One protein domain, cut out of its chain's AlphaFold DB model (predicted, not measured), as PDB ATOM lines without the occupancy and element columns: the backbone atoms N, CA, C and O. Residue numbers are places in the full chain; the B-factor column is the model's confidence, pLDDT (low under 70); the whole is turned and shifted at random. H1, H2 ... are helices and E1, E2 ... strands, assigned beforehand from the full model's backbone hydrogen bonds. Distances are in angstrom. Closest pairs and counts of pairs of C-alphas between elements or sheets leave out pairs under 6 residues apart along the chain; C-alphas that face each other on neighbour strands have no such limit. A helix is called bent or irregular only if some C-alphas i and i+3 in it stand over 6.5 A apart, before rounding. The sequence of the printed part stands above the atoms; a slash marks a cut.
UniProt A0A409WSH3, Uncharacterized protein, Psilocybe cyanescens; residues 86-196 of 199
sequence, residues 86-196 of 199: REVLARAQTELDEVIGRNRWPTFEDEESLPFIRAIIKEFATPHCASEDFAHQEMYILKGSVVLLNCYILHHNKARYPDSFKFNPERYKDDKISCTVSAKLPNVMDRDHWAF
ATOM      1  N   ARG A  86     416.671 262.271 382.324       90.12
ATOM      2  CA  ARG A  86     415.295 261.750 382.467       90.12
ATOM      3  C   ARG A  86     415.254 260.245 382.718       90.12
ATOM      4  O   ARG A  86     414.384 259.773 383.440       90.12
ATOM      5  N   GLU A  87     416.202 259.510 382.151       92.19
ATOM      6  CA  GLU A  87     416.388 258.078 382.357       92.19
ATOM      7  C   GLU A  87     416.693 257.732 383.819       92.19
ATOM      8  O   GLU A  87     416.148 256.763 384.347       92.19
ATOM      9  N   VAL A  88     417.493 258.557 384.502       89.81
ATOM     10  CA  VAL A  88     417.801 258.350 385.920       89.81
ATOM     11  C   VAL A  88     416.600 258.699 386.789       89.81
ATOM     12  O   VAL A  88     416.278 257.941 387.698       89.81
ATOM     13  N   LEU A  89     415.879 259.778 386.473       92.56
ATOM     14  CA  LEU A  89     414.653 260.132 387.193       92.56
ATOM     15  C   LEU A  89     413.579 259.039 387.092       92.56
ATOM     16  O   LEU A  89     412.983 258.671 388.100       92.56
ATOM     17  N   ALA A  90     413.345 258.510 385.888       94.38
ATOM     18  CA  ALA A  90     412.349 257.463 385.662       94.38
ATOM     19  C   ALA A  90     412.684 256.184 386.443       94.38
ATOM     20  O   ALA A  90     411.810 255.576 387.063       94.38
ATOM     21  N   ARG A  91     413.967 255.803 386.470       94.44
ATOM     22  CA  ARG A  91     414.418 254.646 387.245       94.44
ATOM     23  C   ARG A  91     414.331 254.884 388.756       94.44
ATOM     24  O   ARG A  91     413.905 253.987 389.471       94.44
ATOM     25  N   ALA A  92     414.666 256.086 389.229       93.25
ATOM     26  CA  ALA A  92     414.527 256.466 390.635       93.25
ATOM     27  C   ALA A  92     413.065 256.385 391.096       93.25
ATOM     28  O   ALA A  92     412.780 255.839 392.156       93.25
ATOM     29  N   GLN A  93     412.131 256.865 390.270       94.19
ATOM     30  CA  GLN A  93     410.699 256.715 390.533       94.19
ATOM     31  C   GLN A  93     410.249 255.255 390.532       94.19
ATOM     32  O   GLN A  93     409.438 254.893 391.373       94.19
ATOM     33  N   THR A  94     410.781 254.425 389.631       96.19
ATOM     34  CA  THR A  94     410.442 252.993 389.579       96.19
ATOM     35  C   THR A  94     410.858 252.284 390.869       96.19
ATOM     36  O   THR A  94     410.030 251.611 391.468       96.19
ATOM     37  N   GLU A  95     412.091 252.494 391.349       96.00
ATOM     38  CA  GLU A  95     412.554 251.900 392.616       96.00
ATOM     39  C   GLU A  95     411.690 252.358 393.805       96.00
ATOM     40  O   GLU A  95     411.275 251.540 394.622       96.00
ATOM     41  N   LEU A  96     411.353 253.650 393.875       95.69
ATOM     42  CA  LEU A  96     410.467 254.175 394.921       95.69
ATOM     43  C   LEU A  96     409.060 253.560 394.849       95.69
ATOM     44  O   LEU A  96     408.509 253.165 395.875       95.69
ATOM     45  N   ASP A  97     408.482 253.454 393.651       95.94
ATOM     46  CA  ASP A  97     407.160 252.859 393.440       95.94
ATOM     47  C   ASP A  97     407.139 251.360 393.797       95.94
ATOM     48  O   ASP A  97     406.136 250.879 394.325       95.94
ATOM     49  N   GLU A  98     408.223 250.624 393.543       95.56
ATOM     50  CA  GLU A  98     408.334 249.191 393.845       95.56
ATOM     51  C   GLU A  98     408.549 248.913 395.339       95.56
ATOM     52  O   GLU A  98     407.922 248.011 395.895       95.56
ATOM     53  N   VAL A  99     409.420 249.684 395.993       95.44
ATOM     54  CA  VAL A  99     409.828 249.439 397.388       95.44
ATOM     55  C   VAL A  99     408.840 250.053 398.381       95.44
ATOM     56  O   VAL A  99     408.483 249.436 399.385       95.44
ATOM     57  N   ILE A 100     408.377 251.271 398.107       95.75
ATOM     58  CA  ILE A 100     407.564 252.064 399.043       95.75
ATOM     59  C   ILE A 100     406.091 252.037 398.634       95.75
ATOM     60  O   ILE A 100     405.197 251.996 399.490       95.75
ATOM     61  N   GLY A 101     405.831 252.033 397.325       92.75
ATOM     62  CA  GLY A 101     404.499 252.199 396.764       92.75
ATOM     63  C   GLY A 101     404.004 253.644 396.837       92.75
ATOM     64  O   GLY A 101     404.697 254.563 397.260       92.75
ATOM     65  N   ARG A 102     402.747 253.855 396.433       93.06
ATOM     66  CA  ARG A 102     402.142 255.201 396.326       93.06
ATOM     67  C   ARG A 102     401.252 255.602 397.500       93.06
ATOM     68  O   ARG A 102     400.655 256.674 397.483       93.06
ATOM     69  N   ASN A 103     401.149 254.738 398.507       93.06
ATOM     70  CA  ASN A 103     400.191 254.887 399.605       93.06
ATOM     71  C   ASN A 103     400.811 255.472 400.880       93.06
ATOM     72  O   ASN A 103     400.083 255.775 401.824       93.06
ATOM     73  N   ARG A 104     402.141 255.606 400.933       93.12
ATOM     74  CA  ARG A 104     402.870 256.132 402.090       93.12
ATOM     75  C   ARG A 104     404.122 256.885 401.658       93.12
ATOM     76  O   ARG A 104     404.617 256.696 400.552       93.12
ATOM     77  N   TRP A 105     404.632 257.715 402.558       92.62
ATOM     78  CA  TRP A 105     405.931 258.359 402.393       92.62
ATOM     79  C   TRP A 105     407.077 257.408 402.788       92.62
ATOM     80  O   TRP A 105     406.842 256.494 403.590       92.62
ATOM     81  N   PRO A 106     408.296 257.621 402.250       91.31
ATOM     82  CA  PRO A 106     409.497 256.910 402.685       91.31
ATOM     83  C   PRO A 106     409.767 257.089 404.183       91.31
ATOM     84  O   PRO A 106     409.583 258.187 404.718       91.31
ATOM     85  N   THR A 107     410.249 256.036 404.839       92.75
ATOM     86  CA  THR A 107     410.776 256.067 406.211       92.75
ATOM     87  C   THR A 107     412.256 255.681 406.233       92.75
ATOM     88  O   THR A 107     412.823 255.280 405.217       92.75
ATOM     89  N   PHE A 108     412.913 255.816 407.390       86.56
ATOM     90  CA  PHE A 108     414.327 255.447 407.526       86.56
ATOM     91  C   PHE A 108     414.570 253.947 407.319       86.56
ATOM     92  O   PHE A 108     415.630 253.578 406.822       86.56
ATOM     93  N   GLU A 109     413.602 253.082 407.646       91.12
ATOM     94  CA  GLU A 109     413.756 251.637 407.432       91.12
ATOM     95  C   GLU A 109     413.819 251.259 405.941       91.12
ATOM     96  O   GLU A 109     414.358 250.209 405.596       91.12
ATOM     97  N   ASP A 110     413.308 252.115 405.050       92.88
ATOM     98  CA  ASP A 110     413.320 251.859 403.607       92.88
ATOM     99  C   ASP A 110     414.703 252.079 402.976       92.88
ATOM    100  O   ASP A 110     414.968 251.543 401.903       92.88
ATOM    101  N   GLU A 111     415.594 252.853 403.614       89.75
ATOM    102  CA  GLU A 111     416.870 253.293 403.024       89.75
ATOM    103  C   GLU A 111     417.716 252.114 402.513       89.75
ATOM    104  O   GLU A 111     418.270 252.172 401.411       89.75
ATOM    105  N   GLU A 112     417.791 251.021 403.276       89.00
ATOM    106  CA  GLU A 112     418.554 249.828 402.885       89.00
ATOM    107  C   GLU A 112     418.014 249.180 401.601       89.00
ATOM    108  O   GLU A 112     418.788 248.632 400.816       89.00
ATOM    109  N   SER A 113     416.707 249.307 401.360       93.44
ATOM    110  CA  SER A 113     416.004 248.755 400.198       93.44
ATOM    111  C   SER A 113     415.983 249.700 398.990       93.44
ATOM    112  O   SER A 113     415.415 249.340 397.965       93.44
ATOM    113  N   LEU A 114     416.614 250.878 399.075       93.75
ATOM    114  CA  LEU A 114     416.670 251.886 398.005       93.75
ATOM    115  C   LEU A 114     418.107 252.083 397.469       93.75
ATOM    116  O   LEU A 114     418.684 253.176 397.593       93.75
ATOM    117  N   PRO A 115     418.753 251.036 396.918       91.38
ATOM    118  CA  PRO A 115     420.146 251.111 396.485       91.38
ATOM    119  C   PRO A 115     420.372 252.139 395.367       91.38
ATOM    120  O   PRO A 115     421.410 252.806 395.361       91.38
ATOM    121  N   PHE A 116     419.423 252.329 394.447       91.12
ATOM    122  CA  PHE A 116     419.565 253.285 393.353       91.12
ATOM    123  C   PHE A 116     419.374 254.739 393.804       91.12
ATOM    124  O   PHE A 116     420.125 255.615 393.371       91.12
ATOM    125  N   ILE A 117     418.443 255.023 394.719       91.44
ATOM    126  CA  ILE A 117     418.344 256.353 395.343       91.44
ATOM    127  C   ILE A 117     419.624 256.683 396.119       91.44
ATOM    128  O   ILE A 117     420.170 257.779 395.972       91.44
ATOM    129  N   ARG A 118     420.163 255.727 396.885       88.12
ATOM    130  CA  ARG A 118     421.454 255.902 397.569       88.12
ATOM    131  C   ARG A 118     422.573 256.200 396.576       88.12
ATOM    132  O   ARG A 118     423.338 257.133 396.795       88.12
ATOM    133  N   ALA A 119     422.630 255.481 395.457       84.56
ATOM    134  CA  ALA A 119     423.602 255.710 394.391       84.56
ATOM    135  C   ALA A 119     423.578 257.151 393.845       84.56
ATOM    136  O   ALA A 119     424.631 257.722 393.580       84.56
ATOM    137  N   ILE A 120     422.393 257.756 393.713       86.06
ATOM    138  CA  ILE A 120     422.235 259.149 393.267       86.06
ATOM    139  C   ILE A 120     422.847 260.134 394.273       86.06
ATOM    140  O   ILE A 120     423.527 261.077 393.873       86.06
ATOM    141  N   ILE A 121     422.635 259.915 395.573       83.50
ATOM    142  CA  ILE A 121     423.134 260.800 396.642       83.50
ATOM    143  C   ILE A 121     424.671 260.795 396.699       83.50
ATOM    144  O   ILE A 121     425.291 261.814 397.005       83.50
ATOM    145  N   LYS A 122     425.301 259.663 396.370       74.62
ATOM    146  CA  LYS A 122     426.759 259.469 396.453       74.62
ATOM    147  C   LYS A 122     427.581 260.337 395.486       74.62
ATOM    148  O   LYS A 122     428.780 260.493 395.711       74.62
ATOM    149  N   GLU A 123     426.961 260.930 394.468       74.31
ATOM    150  CA  GLU A 123     427.616 261.685 393.382       74.31
ATOM    151  C   GLU A 123     427.960 263.165 393.716       74.31
ATOM    152  O   GLU A 123     428.413 263.899 392.839       74.31
ATOM    153  N   PHE A 124     427.779 263.638 394.960       70.75
ATOM    154  CA  PHE A 124     428.017 265.044 395.384       70.75
ATOM    155  C   PHE A 124     429.157 265.177 396.443       70.75
ATOM    156  O   PHE A 124     429.516 264.171 397.034       70.75
ATOM    157  N   ALA A 125     429.790 266.351 396.701       58.47
ATOM    158  CA  ALA A 125     430.965 266.473 397.623       58.47
ATOM    159  C   ALA A 125     431.232 267.859 398.295       58.47
ATOM    160  O   ALA A 125     430.702 268.864 397.831       58.47
ATOM    161  N   THR A 126     432.068 267.929 399.368       59.44
ATOM    162  CA  THR A 126     432.292 269.104 400.287       59.44
ATOM    163  C   THR A 126     433.794 269.375 400.677       59.44
ATOM    164  O   THR A 126     434.558 268.415 400.744       59.44
ATOM    165  N   PRO A 127     434.248 270.641 400.936       57.12
ATOM    166  CA  PRO A 127     435.649 271.057 401.278       57.12
ATOM    167  C   PRO A 127     436.156 270.883 402.745       57.12
ATOM    168  O   PRO A 127     435.347 270.800 403.663       57.12
ATOM    169  N   HIS A 128     437.493 270.963 402.974       67.94
ATOM    170  CA  HIS A 128     438.197 270.946 404.291       67.94
ATOM    171  C   HIS A 128     439.252 272.081 404.479       67.94
ATOM    172  O   HIS A 128     439.547 272.826 403.547       67.94
ATOM    173  N   CYS A 129     439.852 272.218 405.681       72.56
ATOM    174  CA  CYS A 129     440.914 273.195 406.014       72.56
ATOM    175  C   CYS A 129     442.040 272.569 406.870       72.56
ATOM    176  O   CYS A 129     441.756 271.793 407.781       72.56
ATOM    177  N   ALA A 130     443.303 272.910 406.588       81.62
ATOM    178  CA  ALA A 130     444.486 272.419 407.299       81.62
ATOM    179  C   ALA A 130     444.639 273.059 408.693       81.62
ATOM    180  O   ALA A 130     444.730 274.283 408.816       81.62
ATOM    181  N   SER A 131     444.716 272.242 409.747       83.81
ATOM    182  CA  SER A 131     444.845 272.701 411.142       83.81
ATOM    183  C   SER A 131     446.277 273.050 411.562       83.81
ATOM    184  O   SER A 131     446.471 273.828 412.501       83.81
ATOM    185  N   GLU A 132     447.271 272.507 410.865       88.38
ATOM    186  CA  GLU A 132     448.698 272.705 411.104       88.38
ATOM    187  C   GLU A 132     449.486 272.645 409.792       88.38
ATOM    188  O   GLU A 132     448.934 272.296 408.747       88.38
ATOM    189  N   ASP A 133     450.762 273.015 409.857       91.69
ATOM    190  CA  ASP A 133     451.677 272.868 408.733       91.69
ATOM    191  C   ASP A 133     452.029 271.389 408.559       91.69
ATOM    192  O   ASP A 133     452.435 270.726 409.514       91.69
ATOM    193  N   PHE A 134     451.928 270.870 407.339       89.19
ATOM    194  CA  PHE A 134     452.355 269.507 407.041       89.19
ATOM    195  C   PHE A 134     452.919 269.381 405.632       89.19
ATOM    196  O   PHE A 134     452.562 270.119 404.714       89.19
ATOM    197  N   ALA A 135     453.801 268.402 405.451       90.06
ATOM    198  CA  ALA A 135     454.276 268.003 404.138       90.06
ATOM    199  C   ALA A 135     453.475 266.791 403.652       90.06
ATOM    200  O   ALA A 135     453.356 265.789 404.360       90.06
ATOM    201  N   HIS A 136     452.942 266.864 402.436       82.31
ATOM    202  CA  HIS A 136     452.353 265.724 401.746       82.31
ATOM    203  C   HIS A 136     453.013 265.586 400.378       82.31
ATOM    204  O   HIS A 136     452.907 266.481 399.539       82.31
ATOM    205  N   GLN A 137     453.694 264.459 400.159       83.31
ATOM    206  CA  GLN A 137     454.610 264.287 399.026       83.31
ATOM    207  C   GLN A 137     455.669 265.409 399.017       83.31
ATOM    208  O   GLN A 137     456.212 265.747 400.067       83.31
ATOM    209  N   GLU A 138     455.963 265.990 397.855       90.00
ATOM    210  CA  GLU A 138     456.904 267.108 397.695       90.00
ATOM    211  C   GLU A 138     456.248 268.485 397.936       90.00
ATOM    212  O   GLU A 138     456.843 269.518 397.635       90.00
ATOM    213  N   MET A 139     455.019 268.524 398.469       85.94
ATOM    214  CA  MET A 139     454.287 269.764 398.743       85.94
ATOM    215  C   MET A 139     454.246 270.076 400.237       85.94
ATOM    216  O   MET A 139     453.923 269.216 401.056       85.94
ATOM    217  N   TYR A 140     454.509 271.338 400.579       90.88
ATOM    218  CA  TYR A 140     454.350 271.872 401.930       90.88
ATOM    219  C   TYR A 140     453.034 272.649 402.018       90.88
ATOM    220  O   TYR A 140     452.834 273.626 401.295       90.88
ATOM    221  N   ILE A 141     452.124 272.195 402.875       89.94
ATOM    222  CA  ILE A 141     450.797 272.775 403.082       89.94
ATOM    223  C   ILE A 141     450.821 273.522 404.412       89.94
ATOM    224  O   ILE A 141     451.077 272.934 405.457       89.94
ATOM    225  N   LEU A 142     450.559 274.828 404.363       92.31
ATOM    226  CA  LEU A 142     450.540 275.686 405.546       92.31
ATOM    227  C   LEU A 142     449.220 275.555 406.306       92.31
ATOM    228  O   LEU A 142     448.152 275.390 405.704       92.31
ATOM    229  N   LYS A 143     449.280 275.748 407.620       87.75
ATOM    230  CA  LYS A 143     448.124 275.937 408.486       87.75
ATOM    231  C   LYS A 143     447.188 277.005 407.921       87.75
ATOM    232  O   LYS A 143     447.617 278.080 407.505       87.75
ATOM    233  N   GLY A 144     445.892 276.716 407.943       70.81
ATOM    234  CA  GLY A 144     444.847 277.588 407.405       70.81
ATOM    235  C   GLY A 144     444.630 277.457 405.896       70.81
ATOM    236  O   GLY A 144     443.729 278.103 405.362       70.81
ATOM    237  N   SER A 145     445.406 276.623 405.195       80.69
ATOM    238  CA  SER A 145     445.151 276.327 403.782       80.69
ATOM    239  C   SER A 145     443.837 275.564 403.625       80.69
ATOM    240  O   SER A 145     443.616 274.546 404.283       80.69
ATOM    241  N   VAL A 146     442.977 276.013 402.709       73.50
ATOM    242  CA  VAL A 146     441.782 275.257 402.319       73.50
ATOM    243  C   VAL A 146     442.227 274.039 401.514       73.50
ATOM    244  O   VAL A 146     442.830 274.171 400.450       73.50
ATOM    245  N   VAL A 147     441.924 272.850 402.027       74.69
ATOM    246  CA  VAL A 147     442.227 271.576 401.379       74.69
ATOM    247  C   VAL A 147     440.945 271.046 400.764       74.69
ATOM    248  O   VAL A 147     439.985 270.686 401.446       74.69
ATOM    249  N   LEU A 148     440.931 270.998 399.439       70.94
ATOM    250  CA  LEU A 148     439.826 270.440 398.681       70.94
ATOM    251  C   LEU A 148     440.146 268.990 398.351       70.94
ATOM    252  O   LEU A 148     440.996 268.714 397.504       70.94
ATOM    253  N   LEU A 149     439.424 268.061 398.979       76.50
ATOM    254  CA  LEU A 149     439.334 266.722 398.426       76.50
ATOM    255  C   LEU A 149     438.588 266.845 397.100       76.50
ATOM    256  O   LEU A 149     437.396 267.154 397.069       76.50
ATOM    257  N   ASN A 150     439.300 266.659 395.992       77.25
ATOM    258  CA  ASN A 150     438.696 266.764 394.674       77.25
ATOM    259  C   ASN A 150     437.889 265.496 394.371       77.25
ATOM    260  O   ASN A 150     438.289 264.649 393.571       77.25
ATOM    261  N   CYS A 151     436.743 265.366 395.038       80.00
ATOM    262  CA  CYS A 151     435.830 264.252 394.845       80.00
ATOM    263  C   CYS A 151     435.361 264.167 393.400       80.00
ATOM    264  O   CYS A 151     435.170 263.063 392.916       80.00
ATOM    265  N   TYR A 152     435.274 265.293 392.682       77.81
ATOM    266  CA  TYR A 152     434.991 265.271 391.253       77.81
ATOM    267  C   TYR A 152     436.021 264.418 390.503       77.81
ATOM    268  O   TYR A 152     435.630 263.476 389.830       77.81
ATOM    269  N   ILE A 153     437.327 264.658 390.662       84.69
ATOM    270  CA  ILE A 153     438.359 263.830 390.010       84.69
ATOM    271  C   ILE A 153     438.318 262.380 390.511       84.69
ATOM    272  O   ILE A 153     438.451 261.459 389.705       84.69
ATOM    273  N   LEU A 154     438.111 262.158 391.811       85.94
ATOM    274  CA  LEU A 154     438.038 260.806 392.382       85.94
ATOM    275  C   LEU A 154     436.844 260.009 391.831       85.94
ATOM    276  O   LEU A 154     436.994 258.840 391.476       85.94
ATOM    277  N   HIS A 155     435.675 260.639 391.715       84.69
ATOM    278  CA  HIS A 155     434.444 260.062 391.160       84.69
ATOM    279  C   HIS A 155     434.493 259.981 389.633       84.69
ATOM    280  O   HIS A 155     433.868 259.107 389.043       84.69
ATOM    281  N   HIS A 156     435.320 260.807 388.989       86.00
ATOM    282  CA  HIS A 156     435.550 260.765 387.548       86.00
ATOM    283  C   HIS A 156     436.763 259.914 387.131       86.00
ATOM    284  O   HIS A 156     437.128 259.881 385.949       86.00
ATOM    285  N   ASN A 157     437.387 259.188 388.063       88.25
ATOM    286  CA  ASN A 157     438.528 258.329 387.772       88.25
ATOM    287  C   ASN A 157     438.102 257.120 386.923       88.25
ATOM    288  O   ASN A 157     437.482 256.185 387.425       88.25
ATOM    289  N   LYS A 158     438.505 257.104 385.647       88.50
ATOM    290  CA  LYS A 158     438.181 256.034 384.687       88.50
ATOM    291  C   LYS A 158     438.696 254.650 385.090       88.50
ATOM    292  O   LYS A 158     438.128 253.657 384.654       88.50
ATOM    293  N   ALA A 159     439.759 254.576 385.896       87.38
ATOM    294  CA  ALA A 159     440.275 253.302 386.399       87.38
ATOM    295  C   ALA A 159     439.337 252.668 387.439       87.38
ATOM    296  O   ALA A 159     439.353 251.455 387.617       87.38
ATOM    297  N   ARG A 160     438.519 253.486 388.113       85.06
ATOM    298  CA  ARG A 160     437.560 253.052 389.133       85.06
ATOM    299  C   ARG A 160     436.133 252.983 388.590       85.06
ATOM    300  O   ARG A 160     435.421 252.025 388.865       85.06
ATOM    301  N   TYR A 161     435.735 253.976 387.799       86.19
ATOM    302  CA  TYR A 161     434.398 254.096 387.226       86.19
ATOM    303  C   TYR A 161     434.484 254.127 385.696       86.19
ATOM    304  O   TYR A 161     434.789 255.170 385.113       86.19
ATOM    305  N   PRO A 162     434.217 253.005 385.007       87.56
ATOM    306  CA  PRO A 162     434.003 253.022 383.565       87.56
ATOM    307  C   PRO A 162     432.887 254.017 383.203       87.56
ATOM    308  O   PRO A 162     431.893 254.120 383.922       87.56
ATOM    309  N   ASP A 163     433.066 254.769 382.113       89.38
ATOM    310  CA  ASP A 163     432.166 255.858 381.692       89.38
ATOM    311  C   ASP A 163     431.906 256.920 382.773       89.38
ATOM    312  O   ASP A 163     430.790 257.402 382.938       89.38
ATOM    313  N   SER A 164     432.952 257.316 383.497       87.94
ATOM    314  CA  SER A 164     432.860 258.137 384.710       87.94
ATOM    315  C   SER A 164     432.125 259.486 384.594       87.94
ATOM    316  O   SER A 164     431.594 259.968 385.582       87.94
ATOM    317  N   PHE A 165     432.049 260.091 383.404       86.12
ATOM    318  CA  PHE A 165     431.298 261.339 383.159       86.12
ATOM    319  C   PHE A 165     429.807 261.118 382.883       86.12
ATOM    320  O   PHE A 165     429.023 262.066 382.786       86.12
ATOM    321  N   LYS A 166     429.401 259.861 382.701       87.50
ATOM    322  CA  LYS A 166     428.003 259.496 382.565       87.50
ATOM    323  C   LYS A 166     427.427 259.365 383.964       87.50
ATOM    324  O   LYS A 166     427.819 258.488 384.729       87.50
ATOM    325  N   PHE A 167     426.436 260.199 384.260       85.00
ATOM    326  CA  PHE A 167     425.611 260.027 385.447       85.00
ATOM    327  C   PHE A 167     424.866 258.691 385.332       85.00
ATOM    328  O   PHE A 167     423.896 258.561 384.585       85.00
ATOM    329  N   ASN A 168     425.412 257.669 385.986       85.19
ATOM    330  CA  ASN A 168     425.005 256.281 385.832       85.19
ATOM    331  C   ASN A 168     424.968 255.599 387.200       85.19
ATOM    332  O   ASN A 168     425.938 254.926 387.565       85.19
ATOM    333  N   PRO A 169     423.863 255.725 387.948       87.62
ATOM    334  CA  PRO A 169     423.827 255.163 389.286       87.62
ATOM    335  C   PRO A 169     423.739 253.621 389.295       87.62
ATOM    336  O   PRO A 169     423.942 253.022 390.344       87.62
ATOM    337  N   GLU A 170     423.587 252.940 388.134       87.06
ATOM    338  CA  GLU A 170     423.834 251.479 388.024       87.06
ATOM    339  C   GLU A 170     425.230 251.073 388.508       87.06
ATOM    340  O   GLU A 170     425.430 249.923 388.892       87.06
ATOM    341  N   ARG A 171     426.210 251.984 388.484       88.00
ATOM    342  CA  ARG A 171     427.568 251.702 388.974       88.00
ATOM    343  C   ARG A 171     427.601 251.256 390.437       88.00
ATOM    344  O   ARG A 171     428.566 250.614 390.832       88.00
ATOM    345  N   TYR A 172     426.556 251.561 391.204       88.81
ATOM    346  CA  TYR A 172     426.417 251.190 392.609       88.81
ATOM    347  C   TYR A 172     425.308 250.151 392.845       88.81
ATOM    348  O   TYR A 172     424.915 249.929 393.981       88.81
ATOM    349  N   LYS A 173     424.773 249.492 391.807       83.88
ATOM    350  CA  LYS A 173     423.640 248.554 391.963       83.88
ATOM    351  C   LYS A 173     423.941 247.357 392.878       83.88
ATOM    352  O   LYS A 173     423.046 246.842 393.536       83.88
ATOM    353  N   ASP A 174     425.199 246.919 392.902       86.06
ATOM    354  CA  ASP A 174     425.666 245.778 393.696       86.06
ATOM    355  C   ASP A 174     426.229 246.225 395.061       86.06
ATOM    356  O   ASP A 174     426.728 245.408 395.838       86.06
ATOM    357  N   ASP A 175     426.150 247.525 395.359       86.94
ATOM    358  CA  ASP A 175     426.633 248.122 396.594       86.94
ATOM    359  C   ASP A 175     425.616 247.957 397.730       86.94
ATOM    360  O   ASP A 175     424.507 248.500 397.727       86.94
ATOM    361  N   LYS A 176     426.026 247.202 398.747       88.00
ATOM    362  CA  LYS A 176     425.172 246.812 399.872       88.00
ATOM    363  C   LYS A 176     425.331 247.708 401.096       88.00
ATOM    364  O   LYS A 176     424.578 247.533 402.045       88.00
ATOM    365  N   ILE A 177     426.287 248.640 401.106       87.38
ATOM    366  CA  ILE A 177     426.629 249.398 402.317       87.38
ATOM    367  C   ILE A 177     426.180 250.857 402.236       87.38
ATOM    368  O   ILE A 177     426.375 251.556 401.236       87.38
ATOM    369  N   SER A 178     425.526 251.344 403.294       86.25
ATOM    370  CA  SER A 178     425.082 252.740 403.355       86.25
ATOM    371  C   SER A 178     426.273 253.699 403.289       86.25
ATOM    372  O   SER A 178     427.411 253.330 403.596       86.25
ATOM    373  N   CYS A 179     426.012 254.953 402.919       82.75
ATOM    374  CA  CYS A 179     427.053 255.976 402.843       82.75
ATOM    375  C   CYS A 179     427.797 256.128 404.182       82.75
ATOM    376  O   CYS A 179     429.012 256.312 404.209       82.75
ATOM    377  N   THR A 180     427.080 255.994 405.304       83.75
ATOM    378  CA  THR A 180     427.648 256.065 406.658       83.75
ATOM    379  C   THR A 180     428.608 254.918 406.954       83.75
ATOM    380  O   THR A 180     429.626 255.135 407.609       83.75
ATOM    381  N   VAL A 181     428.287 253.700 406.509       86.94
ATOM    382  CA  VAL A 181     429.162 252.534 406.702       86.94
ATOM    383  C   VAL A 181     430.383 252.647 405.798       86.94
ATOM    384  O   VAL A 181     431.503 252.472 406.275       86.94
ATOM    385  N   SER A 182     430.183 253.011 404.530       88.06
ATOM    386  CA  SER A 182     431.282 253.179 403.580       88.06
ATOM    387  C   SER A 182     432.285 254.246 404.022       88.06
ATOM    388  O   SER A 182     433.488 253.992 404.035       88.06
ATOM    389  N   ALA A 183     431.807 255.401 404.498       84.31
ATOM    390  CA  ALA A 183     432.670 256.478 404.981       84.31
ATOM    391  C   ALA A 183     433.623 256.036 406.109       84.31
ATOM    392  O   ALA A 183     434.694 256.612 406.250       84.31
ATOM    393  N   LYS A 184     433.266 254.994 406.874       85.38
ATOM    394  CA  LYS A 184     434.045 254.475 408.012       85.38
ATOM    395  C   LYS A 184     434.959 253.298 407.661       85.38
ATOM    396  O   LYS A 184     435.629 252.776 408.553       85.38
ATOM    397  N   LEU A 185     434.989 252.837 406.407       86.81
ATOM    398  CA  LEU A 185     435.844 251.708 406.036       86.81
ATOM    399  C   LEU A 185     437.331 252.066 406.223       86.81
ATOM    400  O   LEU A 185     437.759 253.145 405.793       86.81
ATOM    401  N   PRO A 186     438.134 251.166 406.829       85.25
ATOM    402  CA  PRO A 186     439.535 251.442 407.148       85.25
ATOM    403  C   PRO A 186     440.401 251.550 405.891       85.25
ATOM    404  O   PRO A 186     441.358 252.319 405.853       85.25
ATOM    405  N   ASN A 187     440.057 250.800 404.844       86.38
ATOM    406  CA  ASN A 187     440.707 250.904 403.552       86.38
ATOM    407  C   ASN A 187     439.956 251.909 402.674       86.38
ATOM    408  O   ASN A 187     438.834 251.659 402.236       86.38
ATOM    409  N   VAL A 188     440.608 253.033 402.374       82.56
ATOM    410  CA  VAL A 188     440.053 254.095 401.519       82.56
ATOM    411  C   VAL A 188     439.685 253.600 400.122       82.56
ATOM    412  O   VAL A 188     438.797 254.164 399.491       82.56
ATOM    413  N   MET A 189     440.336 252.539 399.635       83.56
ATOM    414  CA  MET A 189     440.053 251.986 398.313       83.56
ATOM    415  C   MET A 189     438.757 251.178 398.275       83.56
ATOM    416  O   MET A 189     438.166 251.086 397.198       83.56
ATOM    417  N   ASP A 190     438.282 250.683 399.417       86.88
ATOM    418  CA  ASP A 190     437.031 249.924 399.522       86.88
ATOM    419  C   ASP A 190     435.808 250.850 399.664       86.88
ATOM    420  O   ASP A 190     434.673 250.396 399.541       86.88
ATOM    421  N   ARG A 191     436.025 252.162 399.859       88.00
ATOM    422  CA  ARG A 191     434.960 253.174 399.930       88.00
ATOM    423  C   ARG A 191     434.355 253.432 398.555       88.00
ATOM    424  O   ARG A 191     435.023 253.902 397.641       88.00
ATOM    425  N   ASP A 192     433.078 253.157 398.391       85.62
ATOM    426  CA  ASP A 192     432.284 253.421 397.179       85.62
ATOM    427  C   ASP A 192     432.241 254.904 396.722       85.62
ATOM    428  O   ASP A 192     432.077 255.174 395.535       85.62
ATOM    429  N   HIS A 193     432.396 255.886 397.608       85.19
ATOM    430  CA  HIS A 193     432.419 257.313 397.289       85.19
ATOM    431  C   HIS A 193     433.114 258.119 398.406       85.19
ATOM    432  O   HIS A 193     433.558 257.582 399.416       85.19
ATOM    433  N   TRP A 194     433.204 259.438 398.218       84.62
ATOM    434  CA  TRP A 194     433.877 260.380 399.133       84.62
ATOM    435  C   TRP A 194     433.018 261.626 399.404       84.62
ATOM    436  O   TRP A 194     433.525 262.715 399.664       84.62
ATOM    437  N   ALA A 195     431.693 261.490 399.298       77.69
ATOM    438  CA  ALA A 195     430.765 262.616 399.472       77.69
ATOM    439  C   ALA A 195     430.750 263.147 400.911       77.69
ATOM    440  O   ALA A 195     430.573 264.342 401.121       77.69
ATOM    441  N   PHE A 196     430.970 262.261 401.887       75.44
ATOM    442  CA  PHE A 196     430.979 262.575 403.320       75.44
ATOM    443  C   PHE A 196     432.403 262.711 403.883       75.44
ATOM    444  O   PHE A 196     432.630 262.496 405.070       75.44
TER     445      PHE A 196
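Overview. This is residues 86 to 196 of the 199 residues of an uncharacterized protein of Psilocybe cyanescens (UniProt A0A409WSH3). A long, thin arm of two strand-like legs ends in the small hairpin of E1 and E2, whose tip, residues 135 to 140, sticks out free; the arm leads back to a loose body of short helices and unnamed loops, with H1, the longest helix, toward the far end. In that body H3 packs on both H1 and H5. The printed part has 111 residues, with six named helices and two named strands in the order H1 H2 H3 E1 E2 H4 H5 H6; the sheet's order is E1 - E2, antiparallel. The class is mostly helix, but under half of the residues, 47, are in named elements. The whole is loose, with a radius of gyration of the C-alphas of 17.4 A, and elongated, spanning 56 by 29 by 24 A.

Along the chain. Find C-alpha 134 at (452.355, 269.507, 407.041), where E1, residues 134 to 136, begins; E2, residues 139 to 141, follows after a tight link and is its antiparallel neighbour. Then look for C-alpha 86 at (415.295, 261.750, 382.467), from which H1, residues 86 to 99, runs 20.1 A. H2, residues 108 to 113, and H3, residues 115 to 121, each measure 10.1 A. Farther on come H4, residues 151 to 155, H5, residues 169 to 172, and H6, residues 179 to 183, which ends at C-alpha 183 at (432.670, 256.478, 404.981). H2 is irregular, but only just: C-alphas 109 and 112 are 6.9 A apart.

Arrangement. Start at the hairpin of E1 and E2, at 146 degrees between directions: N 134 and O 141 are 2.9 A apart and N 141 and O 134 2.8 A, both within hydrogen-bond range. Farther back, residues 128 to 129 pair with residues 146 to 147, antiparallel. In the body, H3 touches H5, the closest C-alphas being those of Ala 119 and Pro 169, 5.1 A apart. H1, with residues 92 to 95 alone, touches H3; the closest C-alphas, of Ala 92 and Ile 117, are 6.1 A apart, and the lines stand at a steep tilt of 47 degrees, opposite ways. H2 is close to H1 but not clearly touching, with the C-alphas of Val 99 and Ser 113 at 6.8 A. H6 is close to H3 but not clearly touching, with the C-alphas of Arg 118 and Cys 179 at 7.7 A. H4 touches no helix and is apart from H6. In H1, H3, H4 and H6 every O i to N i+4 pair is within hydrogen-bond range; H2 has 0 of 2, beside 2 of 3 O i to N i+3 pairs, and H5 is too short for such a pair.

Size, cuts and confidence. The two C-alphas farthest apart are those of Asn 103 and Glu 138, 58.0 A. The printed part has no cut. The links H3 to E1 and H4 to H5 are long. Look at residues 125 to 128 for low confidence, with pLDDT under 70; the mean of the printed part is 85.9.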